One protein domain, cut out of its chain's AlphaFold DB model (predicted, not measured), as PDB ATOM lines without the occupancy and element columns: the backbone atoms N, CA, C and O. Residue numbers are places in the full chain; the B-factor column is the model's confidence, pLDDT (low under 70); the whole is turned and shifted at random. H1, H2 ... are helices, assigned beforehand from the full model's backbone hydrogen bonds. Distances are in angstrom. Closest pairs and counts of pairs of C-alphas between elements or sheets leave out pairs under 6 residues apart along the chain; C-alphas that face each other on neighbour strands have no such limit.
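Overview. This is residues 273 to 369 of the 391 residues of the protein "Caspase-9" of Armadillidium vulgare (UniProt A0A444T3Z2). Two long helices, H1 and H4, lie side by side and run the same way, while the chain folds back between them through two short helices, H2 and H3; a third long helix, H5, turns off at a sharp corner after H4 as a long arm, of which residues 352 to 368 stick out. The printed part has 97 residues with five named helices, H1 to H5 in order, and no named strand; its class is all helix. It is extended, with a radius of gyration of the C-alphas of 19.5 A and spans of 69 by 32 by 20 A.

Arrangement. H1, residues 273 to 303, touches H4, residues 323 to 342, at a shallow tilt of 19 degrees, the same way; their closest C-alphas, of Ile 289 and Leu 326, are 5.8 A apart. H2, residues 307 to 311, is close to H1 but not clearly touching: the closest C-alphas, of Trp 300 and Lys 310, are 7.9 A apart. H3, residues 314 to 317, touches H4 at residues 325 to 329 alone, with the closest C-alphas, of Pro 315 and Met 325, 6.5 A apart. H5, residues 344 to 368, is close to H4 but not clearly touching, only just about perpendicular at 71 degrees; their closest C-alphas, of Tyr 340 and Phe 347, are 7.7 A apart. H2 and H4 are apart. In H1, H2, H4 and H5 every O i to N i+4 pair is within hydrogen-bond range; H3 is too short for one.

Along the chain. H1 begins at C-alpha 273, (67.456, 96.454, 4.123), and is 44.4 A long. H4 is 29.0 A long and H5 35.7 A, ending at C-alpha 368, (69.977, 47.599, 53.718).

Size, cuts and confidence. The C-alphas farthest apart, of Glu 273 and Val 367, are 69.7 A apart. The printed part has no cut, and its four links are tight. Residues 366 to 369 have pLDDT under 70.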
ATOM      1  N   GLU A 273      66.194  96.587   3.374       92.06
ATOM      2  CA  GLU A 273      67.456  96.454   4.123       92.06
ATOM      3  C   GLU A 273      67.296  96.937   5.567       92.06
ATOM      4  O   GLU A 273      67.776  96.295   6.496       92.06
ATOM      5  N   LEU A 274      66.588  98.048   5.785       92.00
ATOM      6  CA  LEU A 274      66.330  98.566   7.125       92.00
ATOM      7  C   LEU A 274      65.538  97.550   7.953       92.00
ATOM      8  O   LEU A 274      65.908  97.288   9.097       92.00
ATOM      9  N   LYS A 275      64.518  96.916   7.361       91.62
ATOM     10  CA  LYS A 275      63.752  95.850   8.010       91.62
ATOM     11  C   LYS A 275      64.625  94.638   8.354       91.62
ATOM     12  O   LYS A 275      64.578  94.166   9.485       91.62
ATOM     13  N   GLU A 276      65.449  94.163   7.421       91.50
ATOM     14  CA  GLU A 276      66.372  93.043   7.669       91.50
ATOM     15  C   GLU A 276      67.370  93.356   8.797       91.50
ATOM     16  O   GLU A 276      67.641  92.513   9.653       91.50
ATOM     17  N   LEU A 277      67.900  94.582   8.843       90.50
ATOM     18  CA  LEU A 277      68.809  95.018   9.905       90.50
ATOM     19  C   LEU A 277      68.111  95.134  11.264       90.50
ATOM     20  O   LEU A 277      68.714  94.808  12.289       90.50
ATOM     21  N   GLU A 278      66.861  95.592  11.300       87.44
ATOM     22  CA  GLU A 278      66.061  95.628  12.527       87.44
ATOM     23  C   GLU A 278      65.762  94.218  13.049       87.44
ATOM     24  O   GLU A 278      65.935  93.959  14.243       87.44
ATOM     25  N   GLU A 279      65.417  93.284  12.162       88.50
ATOM     26  CA  GLU A 279      65.229  91.871  12.506       88.50
ATOM     27  C   GLU A 279      66.529  91.248  13.035       88.50
ATOM     28  O   GLU A 279      66.525  90.590  14.078       88.50
ATOM     29  N   LEU A 280      67.666  91.515  12.387       88.81
ATOM     30  CA  LEU A 280      68.974  91.042  12.844       88.81
ATOM     31  C   LEU A 280      69.352  91.631  14.210       88.81
ATOM     32  O   LEU A 280      69.876  90.920  15.072       88.81
ATOM     33  N   LYS A 281      69.052  92.915  14.453       87.44
ATOM     34  CA  LYS A 281      69.221  93.537  15.775       87.44
ATOM     35  C   LYS A 281      68.406  92.789  16.830       87.44
ATOM     36  O   LYS A 281      68.935  92.494  17.903       87.44
ATOM     37  N   GLN A 282      67.148  92.475  16.535       85.31
ATOM     38  CA  GLN A 282      66.262  91.778  17.465       85.31
ATOM     39  C   GLN A 282      66.729  90.340  17.736       85.31
ATOM     40  O   GLN A 282      66.732  89.905  18.887       85.31
ATOM     41  N   GLN A 283      67.207  89.627  16.712       85.94
ATOM     42  CA  GLN A 283      67.792  88.290  16.859       85.94
ATOM     43  C   GLN A 283      69.072  88.307  17.704       85.94
ATOM     44  O   GLN A 283      69.234  87.467  18.589       85.94
ATOM     45  N   ASN A 284      69.963  89.280  17.485       86.81
ATOM     46  CA  ASN A 284      71.187  89.430  18.275       86.81
ATOM     47  C   ASN A 284      70.881  89.717  19.753       86.81
ATOM     48  O   ASN A 284      71.479  89.092  20.633       86.81
ATOM     49  N   LEU A 285      69.916  90.605  20.026       85.56
ATOM     50  CA  LEU A 285      69.422  90.856  21.383       85.56
ATOM     51  C   LEU A 285      68.832  89.586  22.003       85.56
ATOM     52  O   LEU A 285      69.180  89.247  23.130       85.56
ATOM     53  N   GLY A 286      68.008  88.846  21.257       85.25
ATOM     54  CA  GLY A 286      67.422  87.595  21.730       85.25
ATOM     55  C   GLY A 286      68.463  86.533  22.066       85.25
ATOM     56  O   GLY A 286      68.400  85.918  23.127       85.25
ATOM     57  N   CYS A 287      69.481  86.356  21.224       85.00
ATOM     58  CA  CYS A 287      70.600  85.459  21.508       85.00
ATOM     59  C   CYS A 287      71.344  85.841  22.793       85.00
ATOM     60  O   CYS A 287      71.718  84.957  23.565       85.00
ATOM     61  N   TYR A 288      71.576  87.135  23.027       83.12
ATOM     62  CA  TYR A 288      72.300  87.597  24.208       83.12
ATOM     63  C   TYR A 288      71.457  87.485  25.486       83.12
ATOM     64  O   TYR A 288      71.921  86.914  26.470       83.12
ATOM     65  N   ILE A 289      70.184  87.885  25.438       87.75
ATOM     66  CA  ILE A 289      69.231  87.705  26.544       87.75
ATOM     67  C   ILE A 289      69.072  86.221  26.883       87.75
ATOM     68  O   ILE A 289      69.132  85.853  28.049       87.75
ATOM     69  N   ASN A 290      68.955  85.336  25.890       87.19
ATOM     70  CA  ASN A 290      68.850  83.897  26.139       87.19
ATOM     71  C   ASN A 290      70.126  83.295  26.747       87.19
ATOM     72  O   ASN A 290      70.035  82.319  27.486       87.19
ATOM     73  N   LYS A 291      71.311  83.861  26.478       86.50
ATOM     74  CA  LYS A 291      72.540  83.479  27.196       86.50
ATOM     75  C   LYS A 291      72.479  83.914  28.658       86.50
ATOM     76  O   LYS A 291      72.759  83.092  29.521       86.50
ATOM     77  N   LEU A 292      72.056  85.152  28.924       86.25
ATOM     78  CA  LEU A 292      71.867  85.643  30.292       86.25
ATOM     79  C   LEU A 292      70.803  84.836  31.042       86.25
ATOM     80  O   LEU A 292      70.980  84.562  32.216       86.25
ATOM     81  N   ARG A 293      69.730  84.394  30.379       89.06
ATOM     82  CA  ARG A 293      68.710  83.517  30.982       89.06
ATOM     83  C   ARG A 293      69.262  82.161  31.403       89.06
ATOM     84  O   ARG A 293      68.972  81.725  32.505       89.06
ATOM     85  N   ARG A 294      70.092  81.527  30.568       88.38
ATOM     86  CA  ARG A 294      70.782  80.283  30.956       88.38
ATOM     87  C   ARG A 294      71.727  80.513  32.132       88.38
ATOM     88  O   ARG A 294      71.765  79.714  33.051       88.38
ATOM     89  N   GLU A 295      72.453  81.629  32.124       88.75
ATOM     90  CA  GLU A 295      73.318  82.009  33.244       88.75
ATOM     91  C   GLU A 295      72.512  82.292  34.528       88.75
ATOM     92  O   GLU A 295      72.937  81.914  35.616       88.75
ATOM     93  N   LEU A 296      71.328  82.905  34.415       88.50
ATOM     94  CA  LEU A 296      70.391  83.081  35.527       88.50
ATOM     95  C   LEU A 296      69.902  81.738  36.067       88.50
ATOM     96  O   LEU A 296      69.900  81.565  37.279       88.50
ATOM     97  N   GLU A 297      69.528  80.792  35.202       87.38
ATOM     98  CA  GLU A 297      69.128  79.437  35.608       87.38
ATOM     99  C   GLU A 297      70.248  78.733  36.384       87.38
ATOM    100  O   GLU A 297      70.014  78.227  37.481       87.38
ATOM    101  N   GLU A 298      71.482  78.785  35.875       87.12
ATOM    102  CA  GLU A 298      72.655  78.232  36.560       87.12
ATOM    103  C   GLU A 298      72.883  78.892  37.933       87.12
ATOM    104  O   GLU A 298      73.150  78.207  38.922       87.12
ATOM    105  N   LEU A 299      72.745  80.220  38.030       85.62
ATOM    106  CA  LEU A 299      72.882  80.954  39.293       85.62
ATOM    107  C   LEU A 299      71.738  80.671  40.269       85.62
ATOM    108  O   LEU A 299      71.979  80.583  41.474       85.62
ATOM    109  N   TRP A 300      70.510  80.509  39.778       87.88
ATOM    110  CA  TRP A 300      69.365  80.124  40.595       87.88
ATOM    111  C   TRP A 300      69.555  78.733  41.196       87.88
ATOM    112  O   TRP A 300      69.302  78.555  42.392       87.88
ATOM    113  N   ASP A 301      70.059  77.781  40.410       85.25
ATOM    114  CA  ASP A 301      70.370  76.427  40.874       85.25
ATOM    115  C   ASP A 301      71.517  76.424  41.899       85.25
ATOM    116  O   ASP A 301      71.441  75.731  42.917       85.25
ATOM    117  N   LEU A 302      72.556  77.242  41.684       82.62
ATOM    118  CA  LEU A 302      73.679  77.399  42.619       82.62
ATOM    119  C   LEU A 302      73.270  78.061  43.944       82.62
ATOM    120  O   LEU A 302      73.777  77.678  45.001       82.62
ATOM    121  N   CYS A 303      72.367  79.042  43.894       82.00
ATOM    122  CA  CYS A 303      71.902  79.790  45.065       82.00
ATOM    123  C   CYS A 303      70.694  79.149  45.767       82.00
ATOM    124  O   CYS A 303      70.270  79.654  46.805       82.00
ATOM    125  N   TYR A 304      70.141  78.053  45.232       79.00
ATOM    126  CA  TYR A 304      68.933  77.390  45.741       79.00
ATOM    127  C   TYR A 304      67.708  78.312  45.847       79.00
ATOM    128  O   TYR A 304      66.943  78.236  46.811       79.00
ATOM    129  N   ILE A 305      67.524  79.179  44.851       80.12
ATOM    130  CA  ILE A 305      66.391  80.113  44.799       80.12
ATOM    131  C   ILE A 305      65.090  79.348  44.531       80.12
ATOM    132  O   ILE A 305      65.039  78.450  43.687       80.12
ATOM    133  N   CYS A 306      64.039  79.693  45.278       80.62
ATOM    134  CA  CYS A 306      62.737  79.028  45.199       80.62
ATOM    135  C   CYS A 306      61.951  79.462  43.951       80.62
ATOM    136  O   CYS A 306      62.123  80.575  43.464       80.62
ATOM    137  N   GLU A 307      61.046  78.608  43.461       77.69
ATOM    138  CA  GLU A 307      60.239  78.897  42.261       77.69
ATOM    139  C   GLU A 307      59.420  80.197  42.393       77.69
ATOM    140  O   GLU A 307      59.413  81.002  41.466       77.69
ATOM    141  N   ASP A 308      58.858  80.486  43.574       78.25
ATOM    142  CA  ASP A 308      58.132  81.742  43.842       78.25
ATOM    143  C   ASP A 308      59.014  82.997  43.654       78.25
ATOM    144  O   ASP A 308      58.548  84.054  43.226       78.25
ATOM    145  N   GLU A 309      60.309  82.898  43.969       78.81
ATOM    146  CA  GLU A 309      61.265  83.996  43.788       78.81
ATOM    147  C   GLU A 309      61.716  84.126  42.327       78.81
ATOM    148  O   GLU A 309      61.962  85.245  41.872       78.81
ATOM    149  N   LYS A 310      61.767  83.015  41.576       82.69
ATOM    150  CA  LYS A 310      62.022  83.023  40.125       82.69
ATOM    151  C   LYS A 310      60.871  83.685  39.367       82.69
ATOM    152  O   LYS A 310      61.112  84.522  38.498       82.69
ATOM    153  N   GLU A 311      59.624  83.376  39.729       81.38
ATOM    154  CA  GLU A 311      58.426  83.962  39.108       81.38
ATOM    155  C   GLU A 311      58.325  85.482  39.307       81.38
ATOM    156  O   GLU A 311      57.753  86.192  38.476       81.38
ATOM    157  N   ASN A 312      58.933  86.010  40.372       83.50
ATOM    158  CA  ASN A 312      58.947  87.443  40.648       83.50
ATOM    159  C   ASN A 312      59.786  88.242  39.624       83.50
ATOM    160  O   ASN A 312      59.571  89.445  39.444       83.50
ATOM    161  N   PHE A 313      60.710  87.595  38.902       85.38
ATOM    162  CA  PHE A 313      61.451  88.222  37.805       85.38
ATOM    163  C   PHE A 313      60.686  88.102  36.473       85.38
ATOM    164  O   PHE A 313      61.045  87.359  35.560       85.38
ATOM    165  N   GLY A 314      59.629  88.911  36.337       80.44
ATOM    166  CA  GLY A 314      58.758  88.952  35.154       80.44
ATOM    167  C   GLY A 314      59.449  89.072  33.776       80.44
ATOM    168  O   GLY A 314      58.969  88.437  32.832       80.44
ATOM    169  N   PRO A 315      60.572  89.811  33.603       84.88
ATOM    170  CA  PRO A 315      61.273  89.891  32.315       84.88
ATOM    171  C   PRO A 315      61.772  88.544  31.769       84.88
ATOM    172  O   PRO A 315      61.969  88.418  30.558       84.88
ATOM    173  N   TYR A 316      61.943  87.516  32.604       82.88
ATOM    174  CA  TYR A 316      62.366  86.187  32.156       82.88
ATOM    175  C   TYR A 316      61.331  85.482  31.263       82.88
ATOM    176  O   TYR A 316      61.710  84.711  30.388       82.88
ATOM    177  N   PHE A 317      60.040  85.796  31.396       81.81
ATOM    178  CA  PHE A 317      58.974  85.133  30.629       81.81
ATOM    179  C   PHE A 317      58.559  85.881  29.355       81.81
ATOM    180  O   PHE A 317      57.749  85.381  28.580       81.81
ATOM    181  N   SER A 318      59.096  87.081  29.120       84.44
ATOM    182  CA  SER A 318      58.762  87.872  27.929       84.44
ATOM    183  C   SER A 318      59.485  87.354  26.678       84.44
ATOM    184  O   SER A 318      60.672  87.037  26.731       84.44
ATOM    185  N   GLU A 319      58.805  87.315  25.532       79.06
ATOM    186  CA  GLU A 319      59.416  87.015  24.223       79.06
ATOM    187  C   GLU A 319      59.809  88.288  23.443       79.06
ATOM    188  O   GLU A 319      60.423  88.216  22.378       79.06
ATOM    189  N   GLU A 320      59.502  89.475  23.977       79.75
ATOM    190  CA  GLU A 320      59.816  90.759  23.342       79.75
ATOM    191  C   GLU A 320      61.215  91.257  23.719       79.75
ATOM    192  O   GLU A 320      61.404  92.001  24.684       79.75
ATOM    193  N   TYR A 321      62.212  90.875  22.921       80.38
ATOM    194  CA  TYR A 321      63.596  91.303  23.117       80.38
ATOM    195  C   TYR A 321      63.769  92.812  22.890       80.38
ATOM    196  O   TYR A 321      63.689  93.305  21.764       80.38
ATOM    197  N   SER A 322      64.052  93.547  23.967       82.44
ATOM    198  CA  SER A 322      64.311  94.991  23.940       82.44
ATOM    199  C   SER A 322      65.629  95.347  24.629       82.44
ATOM    200  O   SER A 322      66.113  94.613  25.487       82.44
ATOM    201  N   ASP A 323      66.194  96.509  24.282       81.44
ATOM    202  CA  ASP A 323      67.417  97.023  24.919       81.44
ATOM    203  C   ASP A 323      67.230  97.177  26.453       81.44
ATOM    204  O   ASP A 323      68.137  96.879  27.223       81.44
ATOM    205  N   LYS A 324      66.027  97.557  26.915       84.75
ATOM    206  CA  LYS A 324      65.697  97.656  28.350       84.75
ATOM    207  C   LYS A 324      65.653  96.287  29.030       84.75
ATOM    208  O   LYS A 324      66.190  96.113  30.115       84.75
ATOM    209  N   MET A 325      65.027  95.313  28.375       85.50
ATOM    210  CA  MET A 325      64.962  93.945  28.880       85.50
ATOM    211  C   MET A 325      66.356  93.344  29.034       85.50
ATOM    212  O   MET A 325      66.598  92.616  29.993       85.50
ATOM    213  N   LEU A 326      67.267  93.658  28.112       85.69
ATOM    214  CA  LEU A 326      68.651  93.243  28.235       85.69
ATOM    215  C   LEU A 326      69.303  93.809  29.507       85.69
ATOM    216  O   LEU A 326      69.853  93.045  30.294       85.69
ATOM    217  N   GLU A 327      69.181  95.117  29.730       85.75
ATOM    218  CA  GLU A 327      69.719  95.787  30.920       85.75
ATOM    219  C   GLU A 327      69.140  95.204  32.224       85.75
ATOM    220  O   GLU A 327      69.860  95.025  33.208       85.75
ATOM    221  N   ASP A 328      67.848  94.864  32.231       88.19
ATOM    222  CA  ASP A 328      67.191  94.227  33.376       88.19
ATOM    223  C   ASP A 328      67.769  92.822  33.660       88.19
ATOM    224  O   ASP A 328      68.001  92.485  34.822       88.19
ATOM    225  N   HIS A 329      68.069  92.018  32.626       87.94
ATOM    226  CA  HIS A 329      68.703  90.698  32.798       87.94
ATOM    227  C   HIS A 329      70.159  90.813  33.268       87.94
ATOM    228  O   HIS A 329      70.571  90.059  34.147       87.94
ATOM    229  N   GLU A 330      70.940  91.755  32.731       85.88
ATOM    230  CA  GLU A 330      72.324  91.988  33.169       85.88
ATOM    231  C   GLU A 330      72.392  92.384  34.650       85.88
ATOM    232  O   GLU A 330      73.222  91.862  35.399       85.88
ATOM    233  N   LYS A 331      71.493  93.273  35.094       88.56
ATOM    234  CA  LYS A 331      71.396  93.686  36.503       88.56
ATOM    235  C   LYS A 331      71.047  92.525  37.418       88.56
ATOM    236  O   LYS A 331      71.633  92.409  38.493       88.56
ATOM    237  N   GLU A 332      70.114  91.672  37.006       87.75
ATOM    238  CA  GLU A 332      69.695  90.530  37.814       87.75
ATOM    239  C   GLU A 332      70.802  89.473  37.919       87.75
ATOM    240  O   GLU A 332      71.102  89.005  39.019       87.75
ATOM    241  N   VAL A 333      71.499  89.177  36.814       88.81
ATOM    242  CA  VAL A 333      72.691  88.311  36.829       88.81
ATOM    243  C   VAL A 333      73.748  88.874  37.776       88.81
ATOM    244  O   VAL A 333      74.304  88.139  38.594       88.81
ATOM    245  N   GLN A 334      74.018  90.179  37.705       89.19
ATOM    246  CA  GLN A 334      75.003  90.829  38.566       89.19
ATOM    247  C   GLN A 334      74.607  90.753  40.049       89.19
ATOM    248  O   GLN A 334      75.435  90.382  40.882       89.19
ATOM    249  N   ARG A 335      73.336  91.019  40.375       91.31
ATOM    250  CA  ARG A 335      72.786  90.904  41.736       91.31
ATOM    251  C   ARG A 335      72.984  89.498  42.303       91.31
ATOM    252  O   ARG A 335      73.418  89.352  43.445       91.31
ATOM    253  N   LEU A 336      72.688  88.468  41.512       87.12
ATOM    254  CA  LEU A 336      72.819  87.073  41.937       87.12
ATOM    255  C   LEU A 336      74.275  86.635  42.083       87.12
ATOM    256  O   LEU A 336      74.602  85.933  43.037       87.12
ATOM    257  N   LYS A 337      75.174  87.093  41.207       87.81
ATOM    258  CA  LYS A 337      76.619  86.863  41.366       87.81
ATOM    259  C   LYS A 337      77.155  87.484  42.653       87.81
ATOM    260  O   LYS A 337      77.905  86.840  43.387       87.81
ATOM    261  N   GLU A 338      76.766  88.720  42.951       89.06
ATOM    262  CA  GLU A 338      77.137  89.393  44.199       89.06
ATOM    263  C   GLU A 338      76.580  88.657  45.422       89.06
ATOM    264  O   GLU A 338      77.297  88.439  46.395       89.06
ATOM    265  N   PHE A 339      75.334  88.191  45.355       87.25
ATOM    266  CA  PHE A 339      74.734  87.388  46.418       87.25
ATOM    267  C   PHE A 339      75.450  86.044  46.630       87.25
ATOM    268  O   PHE A 339      75.721  85.670  47.774       87.25
ATOM    269  N   TYR A 340      75.798  85.340  45.549       85.81
ATOM    270  CA  TYR A 340      76.539  84.081  45.613       85.81
ATOM    271  C   TYR A 340      77.922  84.284  46.234       85.81
ATOM    272  O   TYR A 340      78.277  83.590  47.179       85.81
ATOM    273  N   THR A 341      78.684  85.270  45.751       86.69
ATOM    274  CA  THR A 341      80.040  85.567  46.250       86.69
ATOM    275  C   THR A 341      80.058  85.997  47.716       86.69
ATOM    276  O   THR A 341      80.945  85.591  48.459       86.69
ATOM    277  N   GLN A 342      79.061  86.756  48.176       88.25
ATOM    278  CA  GLN A 342      78.944  87.123  49.594       88.25
ATOM    279  C   GLN A 342      78.672  85.921  50.507       88.25
ATOM    280  O   GLN A 342      79.053  85.943  51.676       88.25
ATOM    281  N   ASN A 343      78.017  84.882  49.987       85.50
ATOM    282  CA  ASN A 343      77.593  83.705  50.746       85.50
ATOM    283  C   ASN A 343      78.289  82.420  50.267       85.50
ATOM    284  O   ASN A 343      77.802  81.315  50.514       85.50
ATOM    285  N   GLU A 344      79.432  82.554  49.594       85.44
ATOM    286  CA  GLU A 344      80.102  81.463  48.884       85.44
ATOM    287  C   GLU A 344      80.427  80.293  49.823       85.44
ATOM    288  O   GLU A 344      80.114  79.137  49.527       85.44
ATOM    289  N   ASP A 345      80.949  80.595  51.014       80.94
ATOM    290  CA  ASP A 345      81.261  79.596  52.039       80.94
ATOM    291  C   ASP A 345      80.026  78.788  52.464       80.94
ATOM    292  O   ASP A 345      80.114  77.580  52.710       80.94
ATOM    293  N   ILE A 346      78.858  79.433  52.537       83.75
ATOM    294  CA  ILE A 346      77.597  78.787  52.917       83.75
ATOM    295  C   ILE A 346      77.180  77.819  51.812       83.75
ATOM    296  O   ILE A 346      76.921  76.648  52.097       83.75
ATOM    297  N   PHE A 347      77.180  78.261  50.554       83.56
ATOM    298  CA  PHE A 347      76.791  77.420  49.421       83.56
ATOM    299  C   PHE A 347      77.750  76.243  49.204       83.56
ATOM    300  O   PHE A 347      77.301  75.112  48.999       83.56
ATOM    301  N   ILE A 348      79.063  76.453  49.352       82.81
ATOM    302  CA  ILE A 348      80.059  75.373  49.302       82.81
ATOM    303  C   ILE A 348      79.797  74.347  50.411       82.81
ATOM    304  O   ILE A 348      79.841  73.138  50.162       82.81
ATOM    305  N   ASN A 349      79.518  74.799  51.635       81.56
ATOM    306  CA  ASN A 349      79.230  73.902  52.752       81.56
ATOM    307  C   ASN A 349      77.902  73.154  52.570       81.56
ATOM    308  O   ASN A 349      77.844  71.966  52.887       81.56
ATOM    309  N   ILE A 350      76.873  73.788  51.998       84.06
ATOM    310  CA  ILE A 350      75.610  73.128  51.628       84.06
ATOM    311  C   ILE A 350      75.861  72.036  50.583       84.06
ATOM    312  O   ILE A 350      75.374  70.916  50.742       84.06
ATOM    313  N   ASN A 351      76.657  72.318  49.550       80.81
ATOM    314  CA  ASN A 351      76.996  71.330  48.523       80.81
ATOM    315  C   ASN A 351      77.791  70.154  49.103       80.81
ATOM    316  O   ASN A 351      77.451  68.999  48.841       80.81
ATOM    317  N   LYS A 352      78.785  70.423  49.960       82.00
ATOM    318  CA  LYS A 352      79.521  69.375  50.689       82.00
ATOM    319  C   LYS A 352      78.596  68.545  51.571       82.00
ATOM    320  O   LYS A 352      78.705  67.322  51.585       82.00
ATOM    321  N   TRP A 353      77.681  69.191  52.291       83.75
ATOM    322  CA  TRP A 353      76.709  68.500  53.130       83.75
ATOM    323  C   TRP A 353      75.802  67.593  52.295       83.75
ATOM    324  O   TRP A 353      75.673  66.420  52.631       83.75
ATOM    325  N   LYS A 354      75.255  68.073  51.170       80.38
ATOM    326  CA  LYS A 354      74.444  67.252  50.256       80.38
ATOM    327  C   LYS A 354      75.222  66.078  49.675       80.38
ATOM    328  O   LYS A 354      74.681  64.981  49.579       80.38
ATOM    329  N   GLU A 355      76.483  66.278  49.303       83.31
ATOM    330  CA  GLU A 355      77.316  65.202  48.771       83.31
ATOM    331  C   GLU A 355      77.608  64.132  49.831       83.31
ATOM    332  O   GLU A 355      77.493  62.937  49.554       83.31
ATOM    333  N   LEU A 356      77.959  64.550  51.051       83.56
ATOM    334  CA  LEU A 356      78.165  63.648  52.183       83.56
ATOM    335  C   LEU A 356      76.874  62.926  52.562       83.56
ATOM    336  O   LEU A 356      76.911  61.729  52.833       83.56
ATOM    337  N   TRP A 357      75.741  63.626  52.529       81.88
ATOM    338  CA  TRP A 357      74.430  63.049  52.790       81.88
ATOM    339  C   TRP A 357      74.058  62.012  51.735       81.88
ATOM    340  O   TRP A 357      73.708  60.896  52.092       81.88
ATOM    341  N   ARG A 358      74.235  62.317  50.445       84.00
ATOM    342  CA  ARG A 358      74.032  61.351  49.357       84.00
ATOM    343  C   ARG A 358      74.918  60.119  49.534       84.00
ATOM    344  O   ARG A 358      74.417  59.008  49.454       84.00
ATOM    345  N   LYS A 359      76.212  60.296  49.832       79.38
ATOM    346  CA  LYS A 359      77.127  59.173  50.114       79.38
ATOM    347  C   LYS A 359      76.665  58.353  51.318       79.38
ATOM    348  O   LYS A 359      76.789  57.134  51.297       79.38
ATOM    349  N   LEU A 360      76.138  59.002  52.354       80.06
ATOM    350  CA  LEU A 360      75.570  58.321  53.514       80.06
ATOM    351  C   LEU A 360      74.328  57.511  53.123       80.06
ATOM    352  O   LEU A 360      74.240  56.355  53.511       80.06
ATOM    353  N   THR A 361      73.417  58.078  52.330       76.69
ATOM    354  CA  THR A 361      72.220  57.377  51.836       76.69
ATOM    355  C   THR A 361      72.591  56.203  50.936       76.69
ATOM    356  O   THR A 361      72.086  55.112  51.145       76.69
ATOM    357  N   GLU A 362      73.540  56.367  50.012       80.50
ATOM    358  CA  GLU A 362      74.047  55.272  49.170       80.50
ATOM    359  C   GLU A 362      74.710  54.162  50.002       80.50
ATOM    360  O   GLU A 362      74.615  52.982  49.666       80.50
ATOM    361  N   LEU A 363      75.412  54.515  51.085       76.12
ATOM    362  CA  LEU A 363      75.970  53.536  52.019       76.12
ATOM    363  C   LEU A 363      74.874  52.837  52.825       76.12
ATOM    364  O   LEU A 363      74.979  51.636  53.039       76.12
ATOM    365  N   ASP A 364      73.835  53.553  53.249       75.44
ATOM    366  CA  ASP A 364      72.705  52.991  53.993       75.44
ATOM    367  C   ASP A 364      71.842  52.077  53.106       75.44
ATOM    368  O   ASP A 364      71.463  50.982  53.513       75.44
ATOM    369  N   GLU A 365      71.627  52.447  51.843       74.38
ATOM    370  CA  GLU A 365      71.016  51.589  50.824       74.38
ATOM    371  C   GLU A 365      71.856  50.331  50.584       74.38
ATOM    372  O   GLU A 365      71.316  49.228  50.587       74.38
ATOM    373  N   LYS A 366      73.187  50.455  50.488       67.12
ATOM    374  CA  LYS A 366      74.099  49.298  50.415       67.12
ATOM    375  C   LYS A 366      74.113  48.451  51.690       67.12
ATOM    376  O   LYS A 366      74.407  47.261  51.622       67.12
ATOM    377  N   VAL A 367      73.837  49.037  52.856       63.03
ATOM    378  CA  VAL A 367      73.744  48.329  54.146       63.03
ATOM    379  C   VAL A 367      72.411  47.588  54.278       63.03
ATOM    380  O   VAL A 367      72.407  46.492  54.843       63.03
ATOM    381  N   ASN A 368      71.333  48.152  53.730       61.28
ATOM    382  CA  ASN A 368      69.977  47.599  53.718       61.28
ATOM    383  C   ASN A 368      69.669  46.719  52.490       61.28
ATOM    384  O   ASN A 368      68.579  46.150  52.418       61.28
ATOM    385  N   ASP A 369      70.608  46.566  51.550       57.59
ATOM    386  CA  ASP A 369      70.491  45.655  50.411       57.59
ATOM    387  C   ASP A 369      70.529  44.179  50.885       57.59
ATOM    388  O   ASP A 369      71.549  43.720  51.415       57.59
TER     389      ASP A 369